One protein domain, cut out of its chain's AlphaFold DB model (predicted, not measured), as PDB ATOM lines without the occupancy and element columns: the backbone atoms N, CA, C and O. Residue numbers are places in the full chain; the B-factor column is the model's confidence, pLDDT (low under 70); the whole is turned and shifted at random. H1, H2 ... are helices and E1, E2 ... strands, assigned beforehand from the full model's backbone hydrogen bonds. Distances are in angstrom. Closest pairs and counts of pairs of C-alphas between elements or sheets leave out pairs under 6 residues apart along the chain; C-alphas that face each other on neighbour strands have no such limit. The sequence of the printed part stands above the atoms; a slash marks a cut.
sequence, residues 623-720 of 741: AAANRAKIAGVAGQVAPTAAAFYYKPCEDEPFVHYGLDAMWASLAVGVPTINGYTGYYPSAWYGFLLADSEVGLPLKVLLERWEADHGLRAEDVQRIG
ATOM      1  N   ALA A 623     191.018 202.320 202.091       95.50
ATOM      2  CA  ALA A 623     191.314 201.405 200.994       95.50
ATOM      3  C   ALA A 623     192.792 200.991 200.977       95.50
ATOM      4  O   ALA A 623     193.106 199.811 200.796       95.50
ATOM      5  N   ALA A 624     193.704 201.939 201.208       95.75
ATOM      6  CA  ALA A 624     195.143 201.712 201.141       95.75
ATOM      7  C   ALA A 624     195.623 200.809 202.284       95.75
ATOM      8  O   ALA A 624     196.359 199.852 202.043       95.75
ATOM      9  N   ALA A 625     195.146 201.043 203.507       95.88
ATOM     10  CA  ALA A 625     195.430 200.194 204.661       95.88
ATOM     11  C   ALA A 625     194.916 198.762 204.442       95.88
ATOM     12  O   ALA A 625     195.616 197.791 204.735       95.88
ATOM     13  N   ASN A 626     193.720 198.616 203.864       95.06
ATOM     14  CA  ASN A 626     193.174 197.306 203.518       95.06
ATOM     15  C   ASN A 626     194.033 196.584 202.461       95.06
ATOM     16  O   ASN A 626     194.332 195.398 202.616       95.06
ATOM     17  N   ARG A 627     194.489 197.292 201.418       95.31
ATOM     18  CA  ARG A 627     195.386 196.739 200.388       95.31
ATOM     19  C   ARG A 627     196.760 196.373 200.935       95.31
ATOM     20  O   ARG A 627     197.278 195.324 200.564       95.31
ATOM     21  N   ALA A 628     197.317 197.175 201.839       96.62
ATOM     22  CA  ALA A 628     198.585 196.876 202.498       96.62
ATOM     23  C   ALA A 628     198.503 195.574 203.311       96.62
ATOM     24  O   ALA A 628     199.400 194.737 203.220       96.62
ATOM     25  N   LYS A 629     197.393 195.351 204.029       93.62
ATOM     26  CA  LYS A 629     197.155 194.094 204.752       93.62
ATOM     27  C   LYS A 629     197.102 192.891 203.804       93.62
ATOM     28  O   LYS A 629     197.803 191.908 204.025       93.62
ATOM     29  N   ILE A 630     196.326 192.994 202.722       95.75
ATOM     30  CA  ILE A 630     196.228 191.949 201.687       95.75
ATOM     31  C   ILE A 630     197.609 191.652 201.081       95.75
ATOM     32  O   ILE A 630     197.976 190.487 200.937       95.75
ATOM     33  N   ALA A 631     198.389 192.687 200.761       97.00
ATOM     34  CA  ALA A 631     199.735 192.540 200.214       97.00
ATOM     35  C   ALA A 631     200.690 191.831 201.192       97.00
ATOM     36  O   ALA A 631     201.512 191.025 200.766       97.00
ATOM     37  N   GLY A 632     200.548 192.073 202.501       95.56
ATOM     38  CA  GLY A 632     201.305 191.368 203.537       95.56
ATOM     39  C   GLY A 632     200.999 189.868 203.608       95.56
ATOM     40  O   GLY A 632     201.904 189.072 203.859       95.56
ATOM     41  N   VAL A 633     199.750 189.461 203.352       95.19
ATOM     42  CA  VAL A 633     199.379 188.037 203.235       95.19
ATOM     43  C   VAL A 633     199.910 187.456 201.926       95.19
ATOM     44  O   VAL A 633     200.568 186.421 201.942       95.19
ATOM     45  N   ALA A 634     199.700 188.153 200.806       96.81
ATOM     46  CA  ALA A 634     200.179 187.745 199.486       96.81
ATOM     47  C   ALA A 634     201.702 187.521 199.453       96.81
ATOM     48  O   ALA A 634     202.160 186.525 198.904       96.81
ATOM     49  N   GLY A 635     202.485 188.390 200.102       96.62
ATOM     50  CA  GLY A 635     203.946 188.264 200.179       96.62
ATOM     51  C   GLY A 635     204.449 187.036 200.948       96.62
ATOM     52  O   GLY A 635     205.624 186.697 200.836       96.62
ATOM     53  N   GLN A 636     203.584 186.363 201.714       95.50
ATOM     54  CA  GLN A 636     203.909 185.110 202.401       95.50
ATOM     55  C   GLN A 636     203.578 183.871 201.558       95.50
ATOM     56  O   GLN A 636     204.049 182.783 201.888       95.50
ATOM     57  N   VAL A 637     202.781 184.006 200.492       96.00
ATOM     58  CA  VAL A 637     202.371 182.876 199.650       96.00
ATOM     59  C   VAL A 637     203.523 182.477 198.725       96.00
ATOM     60  O   VAL A 637     204.023 183.277 197.936       96.00
ATOM     61  N   ALA A 638     203.948 181.221 198.817       93.25
ATOM     62  CA  ALA A 638     204.977 180.642 197.975       93.25
ATOM     63  C   ALA A 638     204.433 180.458 196.546       93.25
ATOM     64  O   ALA A 638     203.403 179.804 196.374       93.25
ATOM     65  N   PRO A 639     205.137 180.936 195.501       88.62
ATOM     66  CA  PRO A 639     204.692 180.775 194.113       88.62
ATOM     67  C   PRO A 639     204.572 179.314 193.653       88.62
ATOM     68  O   PRO A 639     203.919 179.035 192.654       88.62
ATOM     69  N   THR A 640     205.237 178.387 194.348       90.75
ATOM     70  CA  THR A 640     205.232 176.949 194.050       90.75
ATOM     71  C   THR A 640     204.122 176.181 194.766       90.75
ATOM     72  O   THR A 640     203.973 174.989 194.514       90.75
ATOM     73  N   ALA A 641     203.383 176.813 195.684       92.69
ATOM     74  CA  ALA A 641     202.293 176.152 196.390       92.69
ATOM     75  C   ALA A 641     201.132 175.857 195.427       92.69
ATOM     76  O   ALA A 641     200.784 176.694 194.594       92.69
ATOM     77  N   ALA A 642     200.509 174.684 195.558       93.00
ATOM     78  CA  ALA A 642     199.305 174.357 194.794       93.00
ATOM     79  C   ALA A 642     198.067 175.048 195.377       93.00
ATOM     80  O   ALA A 642     197.177 175.451 194.633       93.00
ATOM     81  N   ALA A 643     198.023 175.200 196.702       96.31
ATOM     82  CA  ALA A 643     197.006 175.959 197.417       96.31
ATOM     83  C   ALA A 643     197.565 176.477 198.747       96.31
ATOM     84  O   ALA A 643     198.612 176.019 199.212       96.31
ATOM     85  N   PHE A 644     196.856 177.397 199.398       96.62
ATOM     86  CA  PHE A 644     197.208 177.824 200.752       96.62
ATOM     87  C   PHE A 644     196.001 177.948 201.687       96.62
ATOM     88  O   PHE A 644     194.857 178.056 201.251       96.62
ATOM     89  N   TYR A 645     196.267 177.943 202.991       95.44
ATOM     90  CA  TYR A 645     195.313 178.269 204.048       95.44
ATOM     91  C   TYR A 645     195.906 179.360 204.941       95.44
ATOM     92  O   TYR A 645     197.042 179.231 205.403       95.44
ATOM     93  N   TYR A 646     195.139 180.417 205.207       94.38
ATOM     94  CA  TYR A 646     195.580 181.551 206.022       94.38
ATOM     95  C   TYR A 646     194.749 181.695 207.302       94.38
ATOM     96  O   TYR A 646     193.523 181.771 207.243       94.38
ATOM     97  N   LYS A 647     195.417 181.787 208.456       91.75
ATOM     98  CA  LYS A 647     194.808 182.166 209.741       91.75
ATOM     99  C   LYS A 647     195.789 183.067 210.503       91.75
ATOM    100  O   LYS A 647     196.903 182.620 210.777       91.75
ATOM    101  N   PRO A 648     195.429 184.321 210.821       88.88
ATOM    102  CA  PRO A 648     196.287 185.196 211.614       88.88
ATOM    103  C   PRO A 648     196.454 184.659 213.046       88.88
ATOM    104  O   PRO A 648     195.625 183.888 213.519       88.88
ATOM    105  N   CYS A 649     197.522 185.078 213.734       78.06
ATOM    106  CA  CYS A 649     197.705 184.786 215.165       78.06
ATOM    107  C   CYS A 649     196.792 185.642 216.056       78.06
ATOM    108  O   CYS A 649     196.508 185.278 217.191       78.06
ATOM    109  N   GLU A 650     196.379 186.811 215.563       77.19
ATOM    110  CA  GLU A 650     195.418 187.670 216.249       77.19
ATOM    111  C   GLU A 650     194.016 187.055 216.183       77.19
ATOM    112  O   GLU A 650     193.651 186.440 215.178       77.19
ATOM    113  N   ASP A 651     193.224 187.256 217.241       77.38
ATOM    114  CA  ASP A 651     191.823 186.831 217.309       77.38
ATOM    115  C   ASP A 651     190.948 187.724 216.410       77.38
ATOM    116  O   ASP A 651     190.249 188.639 216.851       77.38
ATOM    117  N   GLU A 652     191.079 187.521 215.099       84.12
ATOM    118  CA  GLU A 652     190.324 188.226 214.074       84.12
ATOM    119  C   GLU A 652     189.144 187.370 213.583       84.12
ATOM    120  O   GLU A 652     189.309 186.171 213.333       84.12
ATOM    121  N   PRO A 653     187.950 187.962 213.365       86.56
ATOM    122  CA  PRO A 653     186.803 187.221 212.860       86.56
ATOM    123  C   PRO A 653     187.098 186.502 211.540       86.56
ATOM    124  O   PRO A 653     187.647 187.096 210.609       86.56
ATOM    125  N   PHE A 654     186.622 185.256 211.433       88.75
ATOM    126  CA  PHE A 654     186.751 184.400 210.245       88.75
ATOM    127  C   PHE A 654     186.472 185.119 208.921       88.75
ATOM    128  O   PHE A 654     187.223 184.981 207.956       88.75
ATOM    129  N   VAL A 655     185.415 185.933 208.900       91.12
ATOM    130  CA  VAL A 655     185.000 186.713 207.730       91.12
ATOM    131  C   VAL A 655     186.156 187.550 207.172       91.12
ATOM    132  O   VAL A 655     186.397 187.542 205.967       91.12
ATOM    133  N   HIS A 656     186.902 188.249 208.030       93.19
ATOM    134  CA  HIS A 656     187.930 189.188 207.588       93.19
ATOM    135  C   HIS A 656     189.172 188.482 207.048       93.19
ATOM    136  O   HIS A 656     189.630 188.833 205.959       93.19
ATOM    137  N   TYR A 657     189.694 187.479 207.759       93.00
ATOM    138  CA  TYR A 657     190.889 186.781 207.289       93.00
ATOM    139  C   TYR A 657     190.595 185.832 206.122       93.00
ATOM    140  O   TYR A 657     191.446 185.659 205.251       93.00
ATOM    141  N   GLY A 658     189.381 185.273 206.035       95.12
ATOM    142  CA  GLY A 658     188.927 184.545 204.849       95.12
ATOM    143  C   GLY A 658     188.931 185.444 203.609       95.12
ATOM    144  O   GLY A 658     189.436 185.052 202.559       95.12
ATOM    145  N   LEU A 659     188.463 186.690 203.742       97.00
ATOM    146  CA  LEU A 659     188.527 187.690 202.672       97.00
ATOM    147  C   LEU A 659     189.955 188.159 202.367       97.00
ATOM    148  O   LEU A 659     190.264 188.434 201.207       97.00
ATOM    149  N   ASP A 660     190.835 188.252 203.367       96.56
ATOM    150  CA  ASP A 660     192.257 188.543 203.139       96.56
ATOM    151  C   ASP A 660     192.908 187.450 202.285       96.56
ATOM    152  O   ASP A 660     193.590 187.769 201.311       96.56
ATOM    153  N   ALA A 661     192.624 186.179 202.581       97.12
ATOM    154  CA  ALA A 661     193.107 185.042 201.805       97.12
ATOM    155  C   ALA A 661     192.566 185.046 200.368       97.12
ATOM    156  O   ALA A 661     193.329 184.890 199.419       97.12
ATOM    157  N   MET A 662     191.265 185.293 200.187       97.94
ATOM    158  CA  MET A 662     190.655 185.405 198.857       97.94
ATOM    159  C   MET A 662     191.337 186.493 198.021       97.94
ATOM    160  O   MET A 662     191.749 186.255 196.888       97.94
ATOM    161  N   TRP A 663     191.502 187.694 198.572       97.88
ATOM    162  CA  TRP A 663     192.147 188.789 197.850       97.88
ATOM    163  C   TRP A 663     193.645 188.557 197.614       97.88
ATOM    164  O   TRP A 663     194.148 188.944 196.560       97.88
ATOM    165  N   ALA A 664     194.351 187.914 198.548       97.38
ATOM    166  CA  ALA A 664     195.739 187.504 198.350       97.38
ATOM    167  C   ALA A 664     195.855 186.479 197.213       97.38
ATOM    168  O   ALA A 664     196.745 186.605 196.375       97.38
ATOM    169  N   SER A 665     194.906 185.541 197.122       97.12
ATOM    170  CA  SER A 665     194.807 184.575 196.025       97.12
ATOM    171  C   SER A 665     194.696 185.261 194.657       97.12
ATOM    172  O   SER A 665     195.430 184.890 193.742       97.12
ATOM    173  N   LEU A 666     193.889 186.328 194.526       95.19
ATOM    174  CA  LEU A 666     193.832 187.118 193.281       95.19
ATOM    175  C   LEU A 666     195.176 187.758 192.920       95.19
ATOM    176  O   LEU A 666     195.500 187.883 191.743       95.19
ATOM    177  N   ALA A 667     195.934 188.204 193.922       93.50
ATOM    178  CA  ALA A 667     197.189 188.916 193.704       93.50
ATOM    179  C   ALA A 667     198.328 187.985 193.259       93.50
ATOM    180  O   ALA A 667     199.159 188.392 192.451       93.50
ATOM    181  N   VAL A 668     198.372 186.757 193.787       94.75
ATOM    182  CA  VAL A 668     199.481 185.808 193.554       94.75
ATOM    183  C   VAL A 668     199.142 184.685 192.572       94.75
ATOM    184  O   VAL A 668     200.045 184.003 192.102       94.75
ATOM    185  N   GLY A 669     197.861 184.477 192.251       94.62
ATOM    186  CA  GLY A 669     197.407 183.425 191.335       94.62
ATOM    187  C   GLY A 669     197.399 182.010 191.929       94.62
ATOM    188  O   GLY A 669     197.176 181.052 191.193       94.62
ATOM    189  N   VAL A 670     197.618 181.866 193.242       96.12
ATOM    190  CA  VAL A 670     197.528 180.589 193.971       96.12
ATOM    191  C   VAL A 670     196.157 180.508 194.651       96.12
ATOM    192  O   VAL A 670     195.781 181.461 195.338       96.12
ATOM    193  N   PRO A 671     195.378 179.426 194.483       97.00
ATOM    194  CA  PRO A 671     194.055 179.307 195.087       97.00
ATOM    195  C   PRO A 671     194.120 179.106 196.608       97.00
ATOM    196  O   PRO A 671     195.069 178.528 197.140       97.00
ATOM    197  N   THR A 672     193.087 179.563 197.316       97.38
ATOM    198  CA  THR A 672     192.994 179.414 198.777       97.38
ATOM    199  C   THR A 672     191.944 178.383 199.203       97.38
ATOM    200  O   THR A 672     190.881 178.251 198.589       97.38
ATOM    201  N   ILE A 673     192.233 177.646 200.280       96.56
ATOM    202  CA  ILE A 673     191.312 176.689 200.907       96.56
ATOM    203  C   ILE A 673     190.236 177.416 201.719       96.56
ATOM    204  O   ILE A 673     189.100 176.958 201.744       96.56
ATOM    205  N   ASN A 674     190.543 178.527 202.393       93.00
ATOM    206  CA  ASN A 674     189.531 179.293 203.129       93.00
ATOM    207  C   ASN A 674     188.888 180.387 202.267       93.00
ATOM    208  O   ASN A 674     189.401 180.762 201.217       93.00
ATOM    209  N   GLY A 675     187.743 180.903 202.705       93.94
ATOM    210  CA  GLY A 675     187.021 181.951 201.989       93.94
ATOM    211  C   GLY A 675     185.734 182.358 202.695       93.94
ATOM    212  O   GLY A 675     185.285 181.703 203.628       93.94
ATOM    213  N   TYR A 676     185.127 183.448 202.252       94.31
ATOM    214  CA  TYR A 676     183.876 183.970 202.791       94.31
ATOM    215  C   TYR A 676     182.855 184.142 201.666       94.31
ATOM    216  O   TYR A 676     183.207 184.484 200.541       94.31
ATOM    217  N   THR A 677     181.586 183.883 201.962       91.88
ATOM    218  CA  THR A 677     180.480 183.924 200.996       91.88
ATOM    219  C   THR A 677     179.142 184.013 201.741       91.88
ATOM    220  O   THR A 677     179.090 183.844 202.962       91.88
ATOM    221  N   GLY A 678     178.045 184.272 201.024       85.50
ATOM    222  CA  GLY A 678     176.709 184.390 201.612       85.50
ATOM    223  C   GLY A 678     176.235 183.111 202.316       85.50
ATOM    224  O   GLY A 678     175.606 183.192 203.375       85.50
ATOM    225  N   TYR A 679     176.571 181.952 201.751       86.81
ATOM    226  CA  TYR A 679     176.285 180.603 202.252       86.81
ATOM    227  C   TYR A 679     177.490 179.693 202.010       86.81
ATOM    228  O   TYR A 679     178.211 179.905 201.053       86.81
ATOM    229  N   TYR A 680     177.703 178.646 202.803       87.94
ATOM    230  CA  TYR A 680     178.903 177.807 202.659       87.94
ATOM    231  C   TYR A 680     178.586 176.436 202.048       87.94
ATOM    232  O   TYR A 680     177.541 175.867 202.377       87.94
ATOM    233  N   PRO A 681     179.485 175.879 201.213       90.44
ATOM    234  CA  PRO A 681     179.400 174.488 200.777       90.44
ATOM    235  C   PRO A 681     179.381 173.532 201.970       90.44
ATOM    236  O   PRO A 681     180.142 173.715 202.926       90.44
ATOM    237  N   SER A 682     178.554 172.484 201.918       87.94
ATOM    238  CA  SER A 682     178.407 171.562 203.056       87.94
ATOM    239  C   SER A 682     179.713 170.850 203.411       87.94
ATOM    240  O   SER A 682     179.987 170.639 204.590       87.94
ATOM    241  N   ALA A 683     180.535 170.531 202.405       88.25
ATOM    242  CA  ALA A 683     181.847 169.912 202.591       88.25
ATOM    243  C   ALA A 683     182.827 170.821 203.355       88.25
ATOM    244  O   ALA A 683     183.667 170.333 204.104       88.25
ATOM    245  N   TRP A 684     182.706 172.141 203.195       91.62
ATOM    246  CA  TRP A 684     183.606 173.119 203.806       91.62
ATOM    247  C   TRP A 684     183.074 173.671 205.142       91.62
ATOM    248  O   TRP A 684     183.829 174.209 205.946       91.62
ATOM    249  N   TYR A 685     181.781 173.507 205.434       87.25
ATOM    250  CA  TYR A 685     181.106 174.118 206.588       87.25
ATOM    251  C   TYR A 685     181.805 173.891 207.943       87.25
ATOM    252  O   TYR A 685     181.787 174.775 208.801       87.25
ATOM    253  N   GLY A 686     182.463 172.742 208.135       87.69
ATOM    254  CA  GLY A 686     183.193 172.422 209.367       87.69
ATOM    255  C   GLY A 686     184.304 173.420 209.724       87.69
ATOM    256  O   GLY A 686     184.573 173.621 210.907       87.69
ATOM    257  N   PHE A 687     184.893 174.099 208.734       89.81
ATOM    258  CA  PHE A 687     185.935 175.104 208.953       89.81
ATOM    259  C   PHE A 687     185.437 176.360 209.682       89.81
ATOM    260  O   PHE A 687     186.231 177.018 210.347       89.81
ATOM    261  N   LEU A 688     184.135 176.676 209.633       86.06
ATOM    262  CA  LEU A 688     183.562 177.808 210.380       86.06
ATOM    263  C   LEU A 688     183.635 177.628 211.894       86.06
ATOM    264  O   LEU A 688     183.669 178.606 212.635       86.06
ATOM    265  N   LEU A 689     183.604 176.374 212.336       84.88
ATOM    266  CA  LEU A 689     183.626 175.994 213.741       84.88
ATOM    267  C   LEU A 689     185.006 175.478 214.159       84.88
ATOM    268  O   LEU A 689     185.141 174.971 215.272       84.88
ATOM    269  N   ALA A 690     186.014 175.576 213.286       87.12
ATOM    270  CA  ALA A 690     187.355 175.090 213.569       87.12
ATOM    271  C   ALA A 690     187.885 175.689 214.880       87.12
ATOM    272  O   ALA A 690     187.784 176.893 215.105       87.12
ATOM    273  N   ASP A 691     188.440 174.830 215.735       82.50
ATOM    274  CA  ASP A 691     188.983 175.182 217.056       82.50
ATOM    275  C   ASP A 691     187.960 175.763 218.067       82.50
ATOM    276  O   ASP A 691     188.356 176.256 219.122       82.50
ATOM    277  N   SER A 692     186.651 175.686 217.791       83.56
ATOM    278  CA  SER A 692     185.595 176.013 218.770       83.56
ATOM    279  C   SER A 692     185.271 174.827 219.691       83.56
ATOM    280  O   SER A 692     185.580 173.685 219.361       83.56
ATOM    281  N   GLU A 693     184.570 175.069 220.808       82.94
ATOM    282  CA  GLU A 693     184.158 174.015 221.763       82.94
ATOM    283  C   GLU A 693     183.358 172.868 221.121       82.94
ATOM    284  O   GLU A 693     183.389 171.736 221.600       82.94
ATOM    285  N   VAL A 694     182.632 173.160 220.039       84.88
ATOM    286  CA  VAL A 694     181.754 172.211 219.335       84.88
ATOM    287  C   VAL A 694     182.331 171.724 218.004       84.88
ATOM    288  O   VAL A 694     181.732 170.862 217.358       84.88
ATOM    289  N   GLY A 695     183.456 172.286 217.558       86.62
ATOM    290  CA  GLY A 695     184.068 171.969 216.272       86.62
ATOM    291  C   GLY A 695     185.302 171.081 216.384       86.62
ATOM    292  O   GLY A 695     185.817 170.802 217.462       86.62
ATOM    293  N   LEU A 696     185.780 170.607 215.233       89.69
ATOM    294  CA  LEU A 696     187.005 169.815 215.170       89.69
ATOM    295  C   LEU A 696     188.242 170.726 215.205       89.69
ATOM    296  O   LEU A 696     188.181 171.855 214.705       89.69
ATOM    297  N   PRO A 697     189.385 170.230 215.716       90.62
ATOM    298  CA  PRO A 697     190.650 170.940 215.593       90.62
ATOM    299  C   PRO A 697     190.982 171.212 214.124       90.62
ATOM    300  O   PRO A 697     190.842 170.324 213.273       90.62
ATOM    301  N   LEU A 698     191.495 172.404 213.830       89.56
ATOM    302  CA  LEU A 698     191.827 172.824 212.471       89.56
ATOM    303  C   LEU A 698     192.814 171.869 211.779       89.56
ATOM    304  O   LEU A 698     192.673 171.618 210.584       89.56
ATOM    305  N   LYS A 699     193.761 171.272 212.524       89.44
ATOM    306  CA  LYS A 699     194.679 170.235 212.004       89.44
ATOM    307  C   LYS A 699     193.914 169.087 211.350       89.44
ATOM    308  O   LYS A 699     194.198 168.724 210.216       89.44
ATOM    309  N   VAL A 700     192.920 168.559 212.063       90.62
ATOM    310  CA  VAL A 700     192.117 167.413 211.624       90.62
ATOM    311  C   VAL A 700     191.270 167.786 210.412       90.62
ATOM    312  O   VAL A 700     191.115 166.975 209.502       90.62
ATOM    313  N   LEU A 701     190.730 169.006 210.381       92.88
ATOM    314  CA  LEU A 701     189.952 169.493 209.241       92.88
ATOM    315  C   LEU A 701     190.812 169.639 207.984       92.88
ATOM    316  O   LEU A 701     190.387 169.191 206.925       92.88
ATOM    317  N   LEU A 702     192.018 170.201 208.098       92.62
ATOM    318  CA  LEU A 702     192.948 170.327 206.973       92.62
ATOM    319  C   LEU A 702     193.411 168.962 206.456       92.62
ATOM    320  O   LEU A 702     193.372 168.737 205.255       92.62
ATOM    321  N   GLU A 703     193.770 168.029 207.340       92.38
ATOM    322  CA  GLU A 703     194.181 166.675 206.940       92.38
ATOM    323  C   GLU A 703     193.053 165.902 206.246       92.38
ATOM    324  O   GLU A 703     193.288 165.220 205.249       92.38
ATOM    325  N   ARG A 704     191.814 166.028 206.745       93.25
ATOM    326  CA  ARG A 704     190.635 165.458 206.077       93.25
ATOM    327  C   ARG A 704     190.397 166.113 204.726       93.25
ATOM    328  O   ARG A 704     190.197 165.409 203.750       93.25
ATOM    329  N   TRP A 705     190.474 167.440 204.659       94.62
ATOM    330  CA  TRP A 705     190.295 168.182 203.415       94.62
ATOM    331  C   TRP A 705     191.314 167.773 202.351       94.62
ATOM    332  O   TRP A 705     190.937 167.537 201.204       94.62
ATOM    333  N   GLU A 706     192.582 167.653 202.744       93.81
ATOM    334  CA  GLU A 706     193.680 167.191 201.896       93.81
ATOM    335  C   GLU A 706     193.422 165.769 201.377       93.81
ATOM    336  O   GLU A 706     193.507 165.529 200.173       93.81
ATOM    337  N   ALA A 707     193.028 164.845 202.261       93.06
ATOM    338  CA  ALA A 707     192.729 163.461 201.901       93.06
ATOM    339  C   ALA A 707     191.501 163.328 200.983       93.06
ATOM    340  O   ALA A 707     191.572 162.640 199.963       93.06
ATOM    341  N   ASP A 708     190.400 164.006 201.313       93.56
ATOM    342  CA  ASP A 708     189.123 163.925 200.592       93.56
ATOM    343  C   ASP A 708     189.224 164.480 199.162       93.56
ATOM    344  O   ASP A 708     188.480 164.059 198.276       93.56
ATOM    345  N   HIS A 709     190.163 165.403 198.923       93.56
ATOM    346  CA  HIS A 709     190.330 166.081 197.636       93.56
ATOM    347  C   HIS A 709     191.647 165.753 196.918       93.56
ATOM    348  O   HIS A 709     191.943 166.349 195.882       93.56
ATOM    349  N   GLY A 710     192.444 164.818 197.444       91.38
ATOM    350  CA  GLY A 710     193.703 164.395 196.827       91.38
ATOM    351  C   GLY A 710     194.780 165.486 196.773       91.38
ATOM    352  O   GLY A 710     195.621 165.464 195.875       91.38
ATOM    353  N   LEU A 711     194.764 166.442 197.708       91.38
ATOM    354  CA  LEU A 711     195.811 167.456 197.831       91.38
ATOM    355  C   LEU A 711     196.975 166.884 198.645       91.38
ATOM    356  O   LEU A 711     196.783 166.373 199.748       91.38
ATOM    357  N   ARG A 712     198.204 166.985 198.129       88.56
ATOM    358  CA  ARG A 712     199.384 166.589 198.905       88.56
ATOM    359  C   ARG A 712     199.652 167.641 199.979       88.56
ATOM    360  O   ARG A 712     199.761 168.822 199.665       88.56
ATOM    361  N   ALA A 713     199.824 167.210 201.229       84.94
ATOM    362  CA  ALA A 713     200.082 168.107 202.362       84.94
ATOM    363  C   ALA A 713     201.326 169.003 202.171       84.94
ATOM    364  O   ALA A 713     201.393 170.096 202.721       84.94
ATOM    365  N   GLU A 714     202.308 168.549 201.385       85.44
ATOM    366  CA  GLU A 714     203.515 169.309 201.020       85.44
ATOM    367  C   GLU A 714     203.256 170.436 200.005       85.44
ATOM    368  O   GLU A 714     203.995 171.419 199.984       85.44
ATOM    369  N   ASP A 715     202.189 170.324 199.208       87.94
ATOM    370  CA  ASP A 715     201.798 171.321 198.207       87.94
ATOM    371  C   ASP A 715     200.838 172.382 198.778       87.94
ATOM    372  O   ASP A 715     200.583 173.403 198.130       87.94
ATOM    373  N   VAL A 716     200.290 172.146 199.977       92.69
ATOM    374  CA  VAL A 716     199.383 173.064 200.674       92.69
ATOM    375  C   VAL A 716     200.164 173.897 201.683       92.69
ATOM    376  O   VAL A 716     200.589 173.420 202.738       92.69
ATOM    377  N   GLN A 717     200.309 175.186 201.400       94.25
ATOM    378  CA  GLN A 717     200.986 176.094 202.314       94.25
ATOM    379  C   GLN A 717     200.058 176.550 203.447       94.25
ATOM    380  O   GLN A 717     198.944 177.018 203.221       94.25
ATOM    381  N   ARG A 718     200.538 176.488 204.690       92.94
ATOM    382  CA  ARG A 718     199.810 176.952 205.880       92.94
ATOM    383  C   ARG A 718     200.456 178.245 206.388       92.94
ATOM    384  O   ARG A 718     201.631 178.235 206.745       92.94
ATOM    385  N   ILE A 719     199.714 179.355 206.377       90.75
ATOM    386  CA  ILE A 719     200.203 180.710 206.692       90.75
ATOM    387  C   ILE A 719     199.552 181.211 207.991       90.75
ATOM    388  O   ILE A 719     198.355 181.503 208.018       90.75
ATOM    389  N   GLY A 720     200.338 181.279 209.069       84.62
ATOM    390  CA  GLY A 720     199.883 181.615 210.424       84.62
ATOM    391  C   GLY A 720     200.772 180.984 211.499       84.62
ATOM    392  O   GLY A 720     201.279 179.881 211.296       84.62
TER     393      GLY A 720
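Overview. This is residues 623 to 720 of the 741 residues of an uncharacterized protein of Paludisphaera borealis (UniProt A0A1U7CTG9). A small parallel sheet, E1 beside E2, stands between two groups of helices, H1 and H2 toward one end, H3 and H4 toward the other. The printed part has 98 residues, with four named helices and two named strands in the order H1, E1, H2, H3, H4, E2 along the chain; the class is mostly helix, as helices hold 44 and strands 8 of the 52 residues in named elements. The whole is compact, radius of gyration of the C-alphas 13.2 A, spanning 36 by 29 by 24 A.

Along the chain. H1 is residues 623 to 634, 16.4 A, from C-alpha 623 at (191.314, 201.405, 200.994); E1 643 to 646; H2 654 to 668, 21.0 A; H3 685 to 689; H4 698 to 709, 16.4 A; E2 716 to 719, to C-alpha 719 at (200.203, 180.710, 206.692).

Arrangement. H1 touches H2 with residues 629 to 634 alone, about perpendicular at 74 degrees; the closest C-alphas, of Ala 634 and Ala 664, are 4.6 A apart. E1, H2, H3, H4 and E2 form a strand-helix-strand unit, parallel neighbour strands with helices between. N 645 and O 717, 2.8 A apart, are within hydrogen-bond range. H3 and H4 only just touch, with 3 pairs of C-alphas within 8 A, the closest Phe 687 and Leu 701, 6.9 A. Every O i to N i+4 pair is within range in H1, H2 and H4; H3 has 0 of 1, but 2 of 2 O i to N i+3.

Size, cuts and confidence. The printed part has no cut. The link H2 to H3 is long, 16 residues. No printed residue is under 70 in pLDDT.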